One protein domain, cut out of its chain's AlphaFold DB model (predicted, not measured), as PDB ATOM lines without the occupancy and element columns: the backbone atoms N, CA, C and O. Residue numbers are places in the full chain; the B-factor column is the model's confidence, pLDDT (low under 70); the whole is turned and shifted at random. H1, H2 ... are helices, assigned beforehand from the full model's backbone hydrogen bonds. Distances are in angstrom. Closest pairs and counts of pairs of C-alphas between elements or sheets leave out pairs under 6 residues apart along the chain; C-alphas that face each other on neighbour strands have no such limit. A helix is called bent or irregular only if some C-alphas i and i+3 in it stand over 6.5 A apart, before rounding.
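Overview. This is residues 192 to 312 of the 869 residues of the protein "Lipase domain-containing protein, putative" of Eimeria brunetti (UniProt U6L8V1). What shape do the helices make? They pack mostly crossed, with H5 nearest the middle; the hairpin of H3 and H4 makes one end of the longest axis, H6 lies toward the other, and H1, H2 and H7 lie along one side. How large is it? The 121 printed residues, with seven named helices, H1 to H7, and no named strand, are all helix in class and compact, with a radius of gyration of the C-alphas of 15.4 A and spans of 43 by 31 by 31 A.

Arrangement. What does the longest helix touch? H7, residues 295 to 310, touches H2, residues 215 to 218, with residues 299 to 304 alone; the closest C-alphas, of Ile 217 and Pro 300, are 4.6 A apart. H7 and H6, residues 283 to 293, only just touch, only at the corner, with 3 pairs of C-alphas within 8 A, the closest those of Val 291 and Leu 298, 5.7 A. What lies beyond? H5, residues 259 to 273, touches H6 with residues 267 to 271 alone, about perpendicular at 79 degrees; the closest C-alphas, of Phe 271 and Ala 286, are 6.6 A apart. H1, residues 203 to 213, touches H4, residues 246 to 256, at a steep tilt of 66 degrees, the closest C-alphas those of Ala 204 and Trp 251, 5.2 A. H3, residues 230 to 242, forms a hairpin with H4, at a shallow tilt of 6 degrees, opposite ways; the closest C-alphas are those of Ser 240 and Lys 249, 4.6 A. Are the backbone pairs complete? Every O i to N i+4 pair is within hydrogen-bond range in H1, H3, H5 and H6, against 6 of 7 in H4 and 10 of 12 in H7; H2 is too short for one.

Along the chain. Where are the anchors? H1 begins at C-alpha 203 (299.590, -96.000, 485.484), and H7 ends at C-alpha 310 (291.851, -106.116, 495.584). How long are the longer helices? From first to last C-alpha H7 measures 22.9 A, H5 20.7 A and H3 18.2 A. H7 is only just irregular, with C-alphas 296 and 299 6.8 A apart.

Size, cuts and confidence. Which C-alphas are farthest apart? Those of Arg 246 and Glu 280, at 45.8 A. Is it continuous and confident? The printed part has no cut; the link from H2 to H3, 11 residues, is long. Residues 193 to 201 and 275 to 281 have pLDDT under 70.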
ATOM      1  N   SER A 192     292.935-103.279 484.943       72.69
ATOM      2  CA  SER A 192     293.681-104.438 484.445       72.69
ATOM      3  C   SER A 192     295.142-104.317 484.872       72.69
ATOM      4  O   SER A 192     295.793-103.314 484.576       72.69
ATOM      5  N   GLY A 193     295.679-105.338 485.541       60.19
ATOM      6  CA  GLY A 193     297.113-105.421 485.820       60.19
ATOM      7  C   GLY A 193     297.898-105.543 484.512       60.19
ATOM      8  O   GLY A 193     297.644-106.464 483.738       60.19
ATOM      9  N   GLY A 194     298.806-104.600 484.250       49.31
ATOM     10  CA  GLY A 194     299.584-104.556 483.007       49.31
ATOM     11  C   GLY A 194     300.532-105.748 482.839       49.31
ATOM     12  O   GLY A 194     301.039-106.296 483.818       49.31
ATOM     13  N   GLY A 195     300.764-106.131 481.583       44.31
ATOM     14  CA  GLY A 195     301.610-107.257 481.182       44.31
ATOM     15  C   GLY A 195     301.340-107.617 479.724       44.31
ATOM     16  O   GLY A 195     301.973-107.072 478.830       44.31
ATOM     17  N   ASN A 196     300.336-108.469 479.487       41.84
ATOM     18  CA  ASN A 196     300.053-109.045 478.164       41.84
ATOM     19  C   ASN A 196     298.741-108.552 477.515       41.84
ATOM     20  O   ASN A 196     298.362-109.055 476.463       41.84
ATOM     21  N   THR A 197     298.006-107.614 478.125       44.56
ATOM     22  CA  THR A 197     296.759-107.088 477.539       44.56
ATOM     23  C   THR A 197     297.037-105.879 476.642       44.56
ATOM     24  O   THR A 197     297.673-104.921 477.074       44.56
ATOM     25  N   HIS A 198     296.488-105.884 475.419       46.84
ATOM     26  CA  HIS A 198     296.579-104.774 474.445       46.84
ATOM     27  C   HIS A 198     296.087-103.411 474.971       46.84
ATOM     28  O   HIS A 198     296.418-102.367 474.422       46.84
ATOM     29  N   ASN A 199     295.282-103.417 476.037       53.44
ATOM     30  CA  ASN A 199     294.578-102.262 476.589       53.44
ATOM     31  C   ASN A 199     294.865-102.130 478.102       53.44
ATOM     32  O   ASN A 199     293.970-102.258 478.937       53.44
ATOM     33  N   ALA A 200     296.128-101.924 478.487       59.81
ATOM     34  CA  ALA A 200     296.508-101.729 479.892       59.81
ATOM     35  C   ALA A 200     296.162-100.311 480.404       59.81
ATOM     36  O   ALA A 200     296.450 -99.310 479.747       59.81
ATOM     37  N   SER A 201     295.576-100.212 481.604       68.94
ATOM     38  CA  SER A 201     295.159 -98.937 482.215       68.94
ATOM     39  C   SER A 201     296.348 -98.000 482.485       68.94
ATOM     40  O   SER A 201     297.373 -98.443 483.002       68.94
ATOM     41  N   ASP A 202     296.219 -96.695 482.196       76.75
ATOM     42  CA  ASP A 202     297.340 -95.750 482.329       76.75
ATOM     43  C   ASP A 202     297.830 -95.635 483.793       76.75
ATOM     44  O   ASP A 202     297.064 -95.182 484.655       76.75
ATOM     45  N   PRO A 203     299.101 -95.977 484.105       77.50
ATOM     46  CA  PRO A 203     299.590 -96.000 485.484       77.50
ATOM     47  C   PRO A 203     299.519 -94.648 486.203       77.50
ATOM     48  O   PRO A 203     299.321 -94.612 487.418       77.50
ATOM     49  N   ALA A 204     299.635 -93.526 485.480       81.19
ATOM     50  CA  ALA A 204     299.523 -92.202 486.085       81.19
ATOM     51  C   ALA A 204     298.084 -91.910 486.532       81.19
ATOM     52  O   ALA A 204     297.875 -91.246 487.548       81.19
ATOM     53  N   CYS A 205     297.091 -92.431 485.807       83.88
ATOM     54  CA  CYS A 205     295.698 -92.348 486.223       83.88
ATOM     55  C   CYS A 205     295.377 -93.305 487.373       83.88
ATOM     56  O   CYS A 205     294.719 -92.898 488.327       83.88
ATOM     57  N   VAL A 206     295.874 -94.547 487.320       83.81
ATOM     58  CA  VAL A 206     295.671 -95.558 488.374       83.81
ATOM     59  C   VAL A 206     296.145 -95.031 489.738       83.81
ATOM     60  O   VAL A 206     295.395 -95.087 490.712       83.81
ATOM     61  N   VAL A 207     297.335 -94.421 489.801       84.31
ATOM     62  CA  VAL A 207     297.852 -93.785 491.029       84.31
ATOM     63  C   VAL A 207     297.054 -92.530 491.414       84.31
ATOM     64  O   VAL A 207     296.765 -92.326 492.591       84.31
ATOM     65  N   ALA A 208     296.622 -91.713 490.448       84.00
ATOM     66  CA  ALA A 208     295.773 -90.554 490.736       84.00
ATOM     67  C   ALA A 208     294.378 -90.943 491.274       84.00
ATOM     68  O   ALA A 208     293.805 -90.204 492.072       84.00
ATOM     69  N   GLN A 209     293.825 -92.094 490.871       85.12
ATOM     70  CA  GLN A 209     292.596 -92.633 491.464       85.12
ATOM     71  C   GLN A 209     292.822 -93.163 492.879       85.12
ATOM     72  O   GLN A 209     291.946 -92.963 493.720       85.12
ATOM     73  N   LEU A 210     293.989 -93.743 493.180       88.38
ATOM     74  CA  LEU A 210     294.341 -94.124 494.551       88.38
ATOM     75  C   LEU A 210     294.346 -92.908 495.495       88.38
ATOM     76  O   LEU A 210     293.678 -92.949 496.525       88.38
ATOM     77  N   ASP A 211     294.994 -91.800 495.121       88.31
ATOM     78  CA  ASP A 211     295.003 -90.560 495.926       88.31
ATOM     79  C   ASP A 211     293.600 -89.964 496.152       88.31
ATOM     80  O   ASP A 211     293.313 -89.361 497.191       88.31
ATOM     81  N   GLU A 212     292.705 -90.112 495.175       85.06
ATOM     82  CA  GLU A 212     291.330 -89.625 495.275       85.06
ATOM     83  C   GLU A 212     290.450 -90.523 496.166       85.06
ATOM     84  O   GLU A 212     289.548 -89.996 496.837       85.06
ATOM     85  N   ALA A 213     290.732 -91.834 496.190       84.88
ATOM     86  CA  ALA A 213     289.932 -92.901 496.798       84.88
ATOM     87  C   ALA A 213     290.358 -93.329 498.217       84.88
ATOM     88  O   ALA A 213     289.494 -93.511 499.079       84.88
ATOM     89  N   ALA A 214     291.657 -93.515 498.464       90.06
ATOM     90  CA  ALA A 214     292.180 -94.092 499.702       90.06
ATOM     91  C   ALA A 214     292.093 -93.102 500.879       90.06
ATOM     92  O   ALA A 214     292.776 -92.072 500.869       90.06
ATOM     93  N   PRO A 215     291.277 -93.376 501.915       87.50
ATOM     94  CA  PRO A 215     291.026 -92.413 502.981       87.50
ATOM     95  C   PRO A 215     292.265 -92.137 503.841       87.50
ATOM     96  O   PRO A 215     292.429 -91.005 504.295       87.50
ATOM     97  N   HIS A 216     293.139 -93.122 504.059       91.38
ATOM     98  CA  HIS A 216     294.312 -92.966 504.919       91.38
ATOM     99  C   HIS A 216     295.475 -92.316 504.164       91.38
ATOM    100  O   HIS A 216     296.126 -91.429 504.706       91.38
ATOM    101  N   ILE A 217     295.680 -92.671 502.888       91.81
ATOM    102  CA  ILE A 217     296.650 -91.990 502.008       91.81
ATOM    103  C   ILE A 217     296.270 -90.515 501.821       91.81
ATOM    104  O   ILE A 217     297.126 -89.635 501.902       91.81
ATOM    105  N   LYS A 218     294.981 -90.212 501.638       89.88
ATOM    106  CA  LYS A 218     294.479 -88.837 501.491       89.88
ATOM    107  C   LYS A 218     294.566 -88.004 502.775       89.88
ATOM    108  O   LYS A 218     294.670 -86.784 502.696       89.88
ATOM    109  N   ALA A 219     294.530 -88.650 503.940       90.12
ATOM    110  CA  ALA A 219     294.707 -88.015 505.248       90.12
ATOM    111  C   ALA A 219     296.183 -87.901 505.690       90.12
ATOM    112  O   ALA A 219     296.455 -87.362 506.764       90.12
ATOM    113  N   LEU A 220     297.128 -88.417 504.899       89.44
ATOM    114  CA  LEU A 220     298.552 -88.434 505.224       89.44
ATOM    115  C   LEU A 220     299.186 -87.048 505.041       89.44
ATOM    116  O   LEU A 220     299.071 -86.434 503.979       89.44
ATOM    117  N   ASP A 221     299.899 -86.571 506.064       87.12
ATOM    118  CA  ASP A 221     300.661 -85.326 505.984       87.12
ATOM    119  C   ASP A 221     301.918 -85.520 505.120       87.12
ATOM    120  O   ASP A 221     302.952 -86.021 505.562       87.12
ATOM    121  N   ILE A 222     301.837 -85.087 503.861       83.00
ATOM    122  CA  ILE A 222     302.939 -85.163 502.893       83.00
ATOM    123  C   ILE A 222     304.172 -84.322 503.259       83.00
ATOM    124  O   ILE A 222     305.156 -84.372 502.518       83.00
ATOM    125  N   ASN A 223     304.126 -83.551 504.353       84.19
ATOM    126  CA  ASN A 223     305.268 -82.818 504.900       84.19
ATOM    127  C   ASN A 223     306.066 -83.642 505.928       84.19
ATOM    128  O   ASN A 223     307.207 -83.288 506.216       84.19
ATOM    129  N   THR A 224     305.507 -84.739 506.464       82.81
ATOM    130  CA  THR A 224     306.265 -85.703 507.290       82.81
ATOM    131  C   THR A 224     306.895 -86.826 506.463       82.81
ATOM    132  O   THR A 224     307.649 -87.628 507.006       82.81
ATOM    133  N   LEU A 225     306.583 -86.901 505.166       84.50
ATOM    134  CA  LEU A 225     307.197 -87.826 504.214       84.50
ATOM    135  C   LEU A 225     308.432 -87.214 503.547       84.50
ATOM    136  O   LEU A 225     308.570 -85.995 503.441       84.50
ATOM    137  N   SER A 226     309.277 -88.083 502.995       81.56
ATOM    138  CA  SER A 226     310.328 -87.693 502.055       81.56
ATOM    139  C   SER A 226     309.772 -86.893 500.872       81.56
ATOM    140  O   SER A 226     308.745 -87.246 500.282       81.56
ATOM    141  N   ALA A 227     310.489 -85.842 500.471       84.81
ATOM    142  CA  ALA A 227     310.250 -85.189 499.189       84.81
ATOM    143  C   ALA A 227     310.622 -86.137 498.034       84.81
ATOM    144  O   ALA A 227     311.534 -86.952 498.165       84.81
ATOM    145  N   LEU A 228     309.945 -86.017 496.887       81.88
ATOM    146  CA  LEU A 228     310.344 -86.757 495.688       81.88
ATOM    147  C   LEU A 228     311.734 -86.287 495.240       81.88
ATOM    148  O   LEU A 228     312.006 -85.086 495.195       81.88
ATOM    149  N   HIS A 229     312.612 -87.220 494.875       82.88
ATOM    150  CA  HIS A 229     313.959 -86.863 494.439       82.88
ATOM    151  C   HIS A 229     313.930 -85.990 493.162       82.88
ATOM    152  O   HIS A 229     313.247 -86.357 492.200       82.88
ATOM    153  N   PRO A 230     314.706 -84.885 493.074       85.44
ATOM    154  CA  PRO A 230     314.557 -83.893 491.999       85.44
ATOM    155  C   PRO A 230     314.686 -84.428 490.565       85.44
ATOM    156  O   PRO A 230     314.097 -83.866 489.643       85.44
ATOM    157  N   ARG A 231     315.417 -85.533 490.342       80.25
ATOM    158  CA  ARG A 231     315.474 -86.178 489.014       80.25
ATOM    159  C   ARG A 231     314.163 -86.878 488.635       80.25
ATOM    160  O   ARG A 231     313.815 -86.876 487.460       80.25
ATOM    161  N   LEU A 232     313.448 -87.460 489.602       79.69
ATOM    162  CA  LEU A 232     312.139 -88.084 489.380       79.69
ATOM    163  C   LEU A 232     311.083 -87.008 489.095       79.69
ATOM    164  O   LEU A 232     310.340 -87.126 488.126       79.69
ATOM    165  N   GLU A 233     311.078 -85.925 489.875       84.19
ATOM    166  CA  GLU A 233     310.213 -84.767 489.623       84.19
ATOM    167  C   GLU A 233     310.466 -84.168 488.227       84.19
ATOM    168  O   GLU A 233     309.532 -84.023 487.440       84.19
ATOM    169  N   ALA A 234     311.729 -83.918 487.860       82.44
ATOM    170  CA  ALA A 234     312.082 -83.421 486.530       82.44
ATOM    171  C   ALA A 234     311.661 -84.382 485.397       82.44
ATOM    172  O   ALA A 234     311.179 -83.927 484.356       82.44
ATOM    173  N   ALA A 235     311.788 -85.699 485.596       80.44
ATOM    174  CA  ALA A 235     311.346 -86.708 484.633       80.44
ATOM    175  C   ALA A 235     309.815 -86.740 484.473       80.44
ATOM    176  O   ALA A 235     309.330 -86.868 483.347       80.44
ATOM    177  N   LEU A 236     309.048 -86.545 485.553       82.12
ATOM    178  CA  LEU A 236     307.585 -86.414 485.510       82.12
ATOM    179  C   LEU A 236     307.155 -85.108 484.824       82.12
ATOM    180  O   LEU A 236     306.284 -85.129 483.953       82.12
ATOM    181  N   VAL A 237     307.805 -83.980 485.134       85.69
ATOM    182  CA  VAL A 237     307.562 -82.691 484.461       85.69
ATOM    183  C   VAL A 237     307.803 -82.816 482.954       85.69
ATOM    184  O   VAL A 237     306.929 -82.437 482.166       85.69
ATOM    185  N   LEU A 238     308.938 -83.397 482.547       81.56
ATOM    186  CA  LEU A 238     309.275 -83.652 481.144       81.56
ATOM    187  C   LEU A 238     308.254 -84.586 480.480       81.56
ATOM    188  O   LEU A 238     307.720 -84.246 479.425       81.56
ATOM    189  N   SER A 239     307.908 -85.699 481.130       78.44
ATOM    190  CA  SER A 239     306.898 -86.652 480.645       78.44
ATOM    191  C   SER A 239     305.530 -85.995 480.443       78.44
ATOM    192  O   SER A 239     304.903 -86.196 479.406       78.44
ATOM    193  N   SER A 240     305.084 -85.129 481.364       83.06
ATOM    194  CA  SER A 240     303.830 -84.379 481.187       83.06
ATOM    195  C   SER A 240     303.909 -83.388 480.021       83.06
ATOM    196  O   SER A 240     302.908 -83.100 479.368       83.06
ATOM    197  N   ASN A 241     305.098 -82.855 479.726       82.62
ATOM    198  CA  ASN A 241     305.285 -81.932 478.617       82.62
ATOM    199  C   ASN A 241     305.317 -82.633 477.256       82.62
ATOM    200  O   ASN A 241     304.788 -82.058 476.305       82.62
ATOM    201  N   LEU A 242     305.832 -83.864 477.199       81.38
ATOM    202  CA  LEU A 242     305.832 -84.734 476.018       81.38
ATOM    203  C   LEU A 242     304.505 -85.492 475.804       81.38
ATOM    204  O   LEU A 242     304.242 -85.949 474.696       81.38
ATOM    205  N   ALA A 243     303.654 -85.620 476.828       79.38
ATOM    206  CA  ALA A 243     302.368 -86.313 476.725       79.38
ATOM    207  C   ALA A 243     301.410 -85.639 475.720       79.38
ATOM    208  O   ALA A 243     300.995 -84.492 475.904       79.38
ATOM    209  N   PHE A 244     301.023 -86.388 474.682       73.56
ATOM    210  CA  PHE A 244     300.223 -85.890 473.556       73.56
ATOM    211  C   PHE A 244     298.739 -85.638 473.877       73.56
ATOM    212  O   PHE A 244     298.120 -84.790 473.238       73.56
ATOM    213  N   THR A 245     298.153 -86.332 474.863       79.56
ATOM    214  CA  THR A 245     296.748 -86.125 475.262       79.56
ATOM    215  C   THR A 245     296.635 -85.249 476.508       79.56
ATOM    216  O   THR A 245     297.441 -85.339 477.438       79.56
ATOM    217  N   ARG A 246     295.586 -84.415 476.559       82.88
ATOM    218  CA  ARG A 246     295.290 -83.556 477.720       82.88
ATOM    219  C   ARG A 246     295.155 -84.370 479.010       82.88
ATOM    220  O   ARG A 246     295.715 -83.971 480.025       82.88
ATOM    221  N   ASN A 247     294.464 -85.508 478.952       79.69
ATOM    222  CA  ASN A 247     294.199 -86.349 480.119       79.69
ATOM    223  C   ASN A 247     295.500 -86.944 480.675       79.69
ATOM    224  O   ASN A 247     295.796 -86.746 481.847       79.69
ATOM    225  N   LYS A 248     296.346 -87.553 479.827       79.31
ATOM    226  CA  LYS A 248     297.644 -88.109 480.251       79.31
ATOM    227  C   LYS A 248     298.583 -87.029 480.793       79.31
ATOM    228  O   LYS A 248     299.253 -87.237 481.802       79.31
ATOM    229  N   LYS A 249     298.568 -85.833 480.194       83.62
ATOM    230  CA  LYS A 249     299.279 -84.652 480.707       83.62
ATOM    231  C   LYS A 249     298.788 -84.215 482.092       83.62
ATOM    232  O   LYS A 249     299.600 -83.805 482.915       83.62
ATOM    233  N   GLU A 250     297.489 -84.301 482.361       86.00
ATOM    234  CA  GLU A 250     296.902 -83.986 483.667       86.00
ATOM    235  C   GLU A 250     297.207 -85.067 484.716       86.00
ATOM    236  O   GLU A 250     297.626 -84.736 485.823       86.00
ATOM    237  N   TRP A 251     297.114 -86.352 484.359       85.56
ATOM    238  CA  TRP A 251     297.461 -87.474 485.237       85.56
ATOM    239  C   TRP A 251     298.937 -87.455 485.656       85.56
ATOM    240  O   TRP A 251     299.240 -87.525 486.846       85.56
ATOM    241  N   ILE A 252     299.870 -87.250 484.716       83.00
ATOM    242  CA  ILE A 252     301.307 -87.150 485.039       83.00
ATOM    243  C   ILE A 252     301.609 -85.903 485.895       83.00
ATOM    244  O   ILE A 252     302.529 -85.921 486.708       83.00
ATOM    245  N   ARG A 253     300.814 -84.829 485.787       85.31
ATOM    246  CA  ARG A 253     300.915 -83.683 486.710       85.31
ATOM    247  C   ARG A 253     300.419 -84.026 488.114       85.31
ATOM    248  O   ARG A 253     301.087 -83.645 489.070       85.31
ATOM    249  N   LYS A 254     299.314 -84.773 488.249       88.00
ATOM    250  CA  LYS A 254     298.831 -85.263 489.556       88.00
ATOM    251  C   LYS A 254     299.883 -86.127 490.266       88.00
ATOM    252  O   LYS A 254     300.035 -85.976 491.476       88.00
ATOM    253  N   LEU A 255     300.666 -86.934 489.534       84.81
ATOM    254  CA  LEU A 255     301.773 -87.726 490.102       84.81
ATOM    255  C   LEU A 255     302.805 -86.888 490.875       84.81
ATOM    256  O   LEU A 255     303.280 -87.328 491.916       84.81
ATOM    257  N   ILE A 256     303.143 -85.679 490.411       82.81
ATOM    258  CA  ILE A 256     304.143 -84.811 491.073       82.81
ATOM    259  C   ILE A 256     303.678 -84.414 492.488       82.81
ATOM    260  O   ILE A 256     304.475 -84.298 493.421       82.81
ATOM    261  N   THR A 257     302.367 -84.254 492.661       86.56
ATOM    262  CA  THR A 257     301.705 -83.932 493.933       86.56
ATOM    263  C   THR A 257     301.119 -85.157 494.645       86.56
ATOM    264  O   THR A 257     300.366 -84.987 495.597       86.56
ATOM    265  N   SER A 258     301.417 -86.378 494.191       89.00
ATOM    266  CA  SER A 258     300.747 -87.597 494.659       89.00
ATOM    267  C   SER A 258     301.169 -88.005 496.072       89.00
ATOM    268  O   SER A 258     302.358 -88.184 496.355       89.00
ATOM    269  N   ASN A 259     300.182 -88.225 496.945       91.69
ATOM    270  CA  ASN A 259     300.394 -88.770 498.286       91.69
ATOM    271  C   ASN A 259     300.896 -90.220 498.196       91.69
ATOM    272  O   ASN A 259     301.836 -90.591 498.895       91.69
ATOM    273  N   SER A 260     300.316 -91.015 497.295       89.19
ATOM    274  CA  SER A 260     300.687 -92.405 497.015       89.19
ATOM    275  C   SER A 260     302.124 -92.525 496.514       89.19
ATOM    276  O   SER A 260     302.879 -93.362 497.010       89.19
ATOM    277  N   LEU A 261     302.537 -91.670 495.568       87.44
ATOM    278  CA  LEU A 261     303.909 -91.683 495.056       87.44
ATOM    279  C   LEU A 261     304.911 -91.245 496.130       87.44
ATOM    280  O   LEU A 261     305.968 -91.858 496.244       87.44
ATOM    281  N   ARG A 262     304.578 -90.236 496.951       88.94
ATOM    282  CA  ARG A 262     305.409 -89.826 498.097       88.94
ATOM    283  C   ARG A 262     305.512 -90.911 499.166       88.94
ATOM    284  O   ARG A 262     306.598 -91.124 499.689       88.94
ATOM    285  N   LEU A 263     304.423 -91.620 499.467       88.94
ATOM    286  CA  LEU A 263     304.419 -92.745 500.408       88.94
ATOM    287  C   LEU A 263     305.305 -93.890 499.900       88.94
ATOM    288  O   LEU A 263     306.171 -94.362 500.632       88.94
ATOM    289  N   ALA A 264     305.133 -94.294 498.639       84.31
ATOM    290  CA  ALA A 264     305.966 -95.319 498.015       84.31
ATOM    291  C   ALA A 264     307.446 -94.898 497.970       84.31
ATOM    292  O   ALA A 264     308.323 -95.692 498.305       84.31
ATOM    293  N   TRP A 265     307.731 -93.637 497.628       84.38
ATOM    294  CA  TRP A 265     309.085 -93.083 497.629       84.38
ATOM    295  C   TRP A 265     309.713 -93.077 499.030       84.38
ATOM    296  O   TRP A 265     310.844 -93.522 499.199       84.38
ATOM    297  N   HIS A 266     308.963 -92.653 500.050       86.69
ATOM    298  CA  HIS A 266     309.414 -92.647 501.440       86.69
ATOM    299  C   HIS A 266     309.695 -94.062 501.972       86.69
ATOM    300  O   HIS A 266     310.700 -94.265 502.646       86.69
ATOM    301  N   VAL A 267     308.875 -95.062 501.617       82.69
ATOM    302  CA  VAL A 267     309.161 -96.478 501.923       82.69
ATOM    303  C   VAL A 267     310.462 -96.938 501.268       82.69
ATOM    304  O   VAL A 267     311.267 -97.601 501.918       82.69
ATOM    305  N   VAL A 268     310.696 -96.578 500.005       78.56
ATOM    306  CA  VAL A 268     311.919 -96.942 499.275       78.56
ATOM    307  C   VAL A 268     313.159 -96.267 499.876       78.56
ATOM    308  O   VAL A 268     314.174 -96.937 500.059       78.56
ATOM    309  N   GLU A 269     313.093 -94.985 500.243       78.81
ATOM    310  CA  GLU A 269     314.194 -94.308 500.947       78.81
ATOM    311  C   GLU A 269     314.441 -94.897 502.340       78.81
ATOM    312  O   GLU A 269     315.589 -95.154 502.696       78.81
ATOM    313  N   ALA A 270     313.384 -95.156 503.115       81.31
ATOM    314  CA  ALA A 270     313.500 -95.763 504.438       81.31
ATOM    315  C   ALA A 270     314.102 -97.175 504.361       81.31
ATOM    316  O   ALA A 270     314.932 -97.520 505.198       81.31
ATOM    317  N   PHE A 271     313.751 -97.956 503.334       76.25
ATOM    318  CA  PHE A 271     314.369 -99.249 503.039       76.25
ATOM    319  C   PHE A 271     315.855 -99.090 502.687       76.25
ATOM    320  O   PHE A 271     316.704 -99.764 503.268       76.25
ATOM    321  N   ALA A 272     316.198 -98.183 501.764       74.69
ATOM    322  CA  ALA A 272     317.584 -97.946 501.359       74.69
ATOM    323  C   ALA A 272     318.462 -97.503 502.547       74.69
ATOM    324  O   ALA A 272     319.581 -97.990 502.715       74.69
ATOM    325  N   ALA A 273     317.929 -96.648 503.424       77.56
ATOM    326  CA  ALA A 273     318.607 -96.160 504.624       77.56
ATOM    327  C   ALA A 273     318.885 -97.246 505.684       77.56
ATOM    328  O   ALA A 273     319.721 -97.029 506.563       77.56
ATOM    329  N   MET A 274     318.235 -98.416 505.614       72.75
ATOM    330  CA  MET A 274     318.531 -99.543 506.508       72.75
ATOM    331  C   MET A 274     319.846-100.264 506.164       72.75
ATOM    332  O   MET A 274     320.344-101.013 507.000       72.75
ATOM    333  N   ASN A 275     320.419-100.054 504.968       66.62
ATOM    334  CA  ASN A 275     321.649-100.707 504.481       66.62
ATOM    335  C   ASN A 275     321.638-102.257 504.488       66.62
ATOM    336  O   ASN A 275     322.697-102.875 504.372       66.62
ATOM    337  N   VAL A 276     320.475-102.908 504.606       63.25
ATOM    338  CA  VAL A 276     320.404-104.375 504.709       63.25
ATOM    339  C   VAL A 276     320.582-105.060 503.357       63.25
ATOM    340  O   VAL A 276     320.085-104.603 502.328       63.25
ATOM    341  N   ASN A 277     321.267-106.202 503.372       59.59
ATOM    342  CA  ASN A 277     321.349-107.104 502.234       59.59
ATOM    343  C   ASN A 277     319.989-107.794 502.015       59.59
ATOM    344  O   ASN A 277     319.486-108.465 502.911       59.59
ATOM    345  N   MET A 278     319.414-107.680 500.815       53.81
ATOM    346  CA  MET A 278     318.131-108.310 500.445       53.81
ATOM    347  C   MET A 278     318.160-109.846 500.395       53.81
ATOM    348  O   MET A 278     317.107-110.473 500.319       53.81
ATOM    349  N   LEU A 279     319.345-110.460 500.433       51.16
ATOM    350  CA  LEU A 279     319.497-111.908 500.607       51.16
ATOM    351  C   LEU A 279     319.253-112.329 502.071       51.16
ATOM    352  O   LEU A 279     318.710-113.401 502.332       51.16
ATOM    353  N   GLU A 280     319.627-111.456 503.013       57.56
ATOM    354  CA  GLU A 280     319.557-111.675 504.462       57.56
ATOM    355  C   GLU A 280     318.228-111.174 505.053       57.56
ATOM    356  O   GLU A 280     317.638-111.838 505.908       57.56
ATOM    357  N   ALA A 281     317.740-110.021 504.580       61.19
ATOM    358  CA  ALA A 281     316.531-109.361 505.061       61.19
ATOM    359  C   ALA A 281     315.324-109.609 504.151       61.19
ATOM    360  O   ALA A 281     315.315-109.288 502.963       61.19
ATOM    361  N   ASN A 282     314.256-110.117 504.754       73.81
ATOM    362  CA  ASN A 282     312.966-110.316 504.116       73.81
ATOM    363  C   ASN A 282     312.284-108.958 503.850       73.81
ATOM    364  O   ASN A 282     312.223-108.104 504.735       73.81
ATOM    365  N   VAL A 283     311.688-108.760 502.667       76.06
ATOM    366  CA  VAL A 283     311.021-107.483 502.319       76.06
ATOM    367  C   VAL A 283     309.919-107.119 503.324       76.06
ATOM    368  O   VAL A 283     309.743-105.948 503.662       76.06
ATOM    369  N   GLY A 284     309.209-108.115 503.861       78.12
ATOM    370  CA  GLY A 284     308.213-107.896 504.903       78.12
ATOM    371  C   GLY A 284     308.815-107.630 506.291       78.12
ATOM    372  O   GLY A 284     308.215-106.869 507.045       78.12
ATOM    373  N   GLU A 285     310.010-108.140 506.636       77.00
ATOM    374  CA  GLU A 285     310.740-107.717 507.855       77.00
ATOM    375  C   GLU A 285     311.055-106.214 507.786       77.00
ATOM    376  O   GLU A 285     310.720-105.474 508.711       77.00
ATOM    377  N   ALA A 286     311.600-105.744 506.660       77.62
ATOM    378  CA  ALA A 286     311.907-104.329 506.452       77.62
ATOM    379  C   ALA A 286     310.645-103.441 506.474       77.62
ATOM    380  O   ALA A 286     310.638-102.392 507.118       77.62
ATOM    381  N   LEU A 287     309.543-103.870 505.845       79.00
ATOM    382  CA  LEU A 287     308.263-103.151 505.912       79.00
ATOM    383  C   LEU A 287     307.697-103.093 507.343       79.00
ATOM    384  O   LEU A 287     307.211-102.038 507.753       79.00
ATOM    385  N   ASN A 288     307.809-104.174 508.128       78.75
ATOM    386  CA  ASN A 288     307.475-104.141 509.557       78.75
ATOM    387  C   ASN A 288     308.364-103.143 510.312       78.75
ATOM    388  O   ASN A 288     307.850-102.396 511.136       78.75
ATOM    389  N   GLU A 289     309.672-103.096 510.044       80.00
ATOM    390  CA  GLU A 289     310.560-102.127 510.691       80.00
ATOM    391  C   GLU A 289     310.194-100.673 510.365       80.00
ATOM    392  O   GLU A 289     310.206 -99.842 511.272       80.00
ATOM    393  N   ILE A 290     309.840-100.357 509.113       81.62
ATOM    394  CA  ILE A 290     309.348 -99.022 508.724       81.62
ATOM    395  C   ILE A 290     308.081 -98.677 509.522       81.62
ATOM    396  O   ILE A 290     308.003 -97.615 510.138       81.62
ATOM    397  N   VAL A 291     307.116 -99.599 509.574       82.94
ATOM    398  CA  VAL A 291     305.839 -99.423 510.288       82.94
ATOM    399  C   VAL A 291     306.018 -99.325 511.809       82.94
ATOM    400  O   VAL A 291     305.314 -98.557 512.454       82.94
ATOM    401  N   VAL A 292     306.966-100.050 512.404       82.31
ATOM    402  CA  VAL A 292     307.282 -99.946 513.840       82.31
ATOM    403  C   VAL A 292     307.991 -98.623 514.163       82.31
ATOM    404  O   VAL A 292     307.818 -98.099 515.265       82.31
ATOM    405  N   LYS A 293     308.754 -98.059 513.215       85.12
ATOM    406  CA  LYS A 293     309.421 -96.753 513.349       85.12
ATOM    407  C   LYS A 293     308.446 -95.573 513.200       85.12
ATOM    408  O   LYS A 293     308.572 -94.618 513.963       85.12
ATOM    409  N   ASP A 294     307.447 -95.649 512.312       86.56
ATOM    410  CA  ASP A 294     306.273 -94.756 512.338       86.56
ATOM    411  C   ASP A 294     304.952 -95.503 512.075       86.56
ATOM    412  O   ASP A 294     304.548 -95.755 510.936       86.56
ATOM    413  N   LEU A 295     304.220 -95.775 513.162       85.06
ATOM    414  CA  LEU A 295     302.920 -96.454 513.142       85.06
ATOM    415  C   LEU A 295     301.836 -95.689 512.362       85.06
ATOM    416  O   LEU A 295     300.820 -96.289 512.006       85.06
ATOM    417  N   LYS A 296     302.023 -94.398 512.048       87.50
ATOM    418  CA  LYS A 296     301.101 -93.651 511.170       87.50
ATOM    419  C   LYS A 296     301.092 -94.198 509.745       87.50
ATOM    420  O   LYS A 296     300.072 -94.092 509.072       87.50
ATOM    421  N   LEU A 297     302.203 -94.788 509.292       87.62
ATOM    422  CA  LEU A 297     302.333 -95.360 507.950       87.62
ATOM    423  C   LEU A 297     301.527 -96.658 507.785       87.62
ATOM    424  O   LEU A 297     301.229 -97.036 506.655       87.62
ATOM    425  N   LEU A 298     301.114 -97.306 508.882       85.38
ATOM    426  CA  LEU A 298     300.389 -98.580 508.867       85.38
ATOM    427  C   LEU A 298     299.151 -98.553 507.955       85.38
ATOM    428  O   LEU A 298     299.045 -99.378 507.053       85.38
ATOM    429  N   LEU A 299     298.232 -97.605 508.176       87.69
ATOM    430  CA  LEU A 299     296.951 -97.539 507.456       87.69
ATOM    431  C   LEU A 299     297.081 -97.039 506.000       87.69
ATOM    432  O   LEU A 299     296.463 -97.641 505.122       87.69
ATOM    433  N   PRO A 300     297.903 -96.015 505.684       90.25
ATOM    434  CA  PRO A 300     298.238 -95.679 504.300       90.25
ATOM    435  C   PRO A 300     298.870 -96.846 503.526       90.25
ATOM    436  O   PRO A 300     298.597 -97.011 502.337       90.25
ATOM    437  N   LEU A 301     299.677 -97.689 504.184       86.12
ATOM    438  CA  LEU A 301     300.229 -98.897 503.567       86.12
ATOM    439  C   LEU A 301     299.192-100.023 503.443       86.12
ATOM    440  O   LEU A 301     299.243-100.752 502.452       86.12
ATOM    441  N   THR A 302     298.205-100.130 504.347       85.06
ATOM    442  CA  THR A 302     297.021-100.983 504.122       85.06
ATOM    443  C   THR A 302     296.302-100.575 502.840       85.06
ATOM    444  O   THR A 302     296.063-101.428 501.990       85.06
ATOM    445  N   ASP A 303     295.993 -99.283 502.681       89.75
ATOM    446  CA  ASP A 303     295.298 -98.757 501.503       89.75
ATOM    447  C   ASP A 303     296.091 -99.053 500.214       89.75
ATOM    448  O   ASP A 303     295.522 -99.555 499.247       89.75
ATOM    449  N   LEU A 304     297.410 -98.820 500.209       87.38
ATOM    450  CA  LEU A 304     298.281 -99.075 499.055       87.38
ATOM    451  C   LEU A 304     298.329-100.566 498.668       87.38
ATOM    452  O   LEU A 304     298.124-100.910 497.503       87.38
ATOM    453  N   ILE A 305     298.569-101.456 499.642       83.12
ATOM    454  CA  ILE A 305     298.608-102.913 499.423       83.12
ATOM    455  C   ILE A 305     297.244-103.413 498.946       83.12
ATOM    456  O   ILE A 305     297.163-104.198 497.999       83.12
ATOM    457  N   GLN A 306     296.162-102.958 499.578       86.69
ATOM    458  CA  GLN A 306     294.818-103.404 499.240       86.69
ATOM    459  C   GLN A 306     294.360-102.880 497.874       86.69
ATOM    460  O   GLN A 306     293.653-103.590 497.163       86.69
ATOM    461  N   PHE A 307     294.772-101.679 497.466       87.56
ATOM    462  CA  PHE A 307     294.487-101.179 496.123       87.56
ATOM    463  C   PHE A 307     295.179-102.017 495.044       87.56
ATOM    464  O   PHE A 307     294.530-102.478 494.107       87.56
ATOM    465  N   ALA A 308     296.476-102.287 495.224       82.06
ATOM    466  CA  ALA A 308     297.275-103.076 494.288       82.06
ATOM    467  C   ALA A 308     296.817-104.544 494.156       82.06
ATOM    468  O   ALA A 308     297.124-105.190 493.157       82.06
ATOM    469  N   THR A 309     296.098-105.077 495.149       84.19
ATOM    470  CA  THR A 309     295.677-106.489 495.199       84.19
ATOM    471  C   THR A 309     294.184-106.702 494.944       84.19
ATOM    472  O   THR A 309     293.821-107.554 494.134       84.19
ATOM    473  N   THR A 310     293.314-105.925 495.591       88.81
ATOM    474  CA  THR A 310     291.851-106.116 495.584       88.81
ATOM    475  C   THR A 310     291.140-105.325 494.485       88.81
ATOM    476  O   THR A 310     290.051-105.709 494.071       88.81
ATOM    477  N   CYS A 311     291.727-104.225 493.999       88.12
ATOM    478  CA  CYS A 311     291.107-103.363 492.982       88.12
ATOM    479  C   CYS A 311     291.548-103.720 491.548       88.12
ATOM    480  O   CYS A 311     291.443-102.903 490.634       88.12
ATOM    481  N   THR A 312     292.040-104.943 491.341       85.19
ATOM    482  CA  THR A 312     292.397-105.477 490.020       85.19
ATOM    483  C   THR A 312     291.221-106.240 489.405       85.19
ATOM    484  O   THR A 312     290.413-106.828 490.122       85.19
TER     485      THR A 312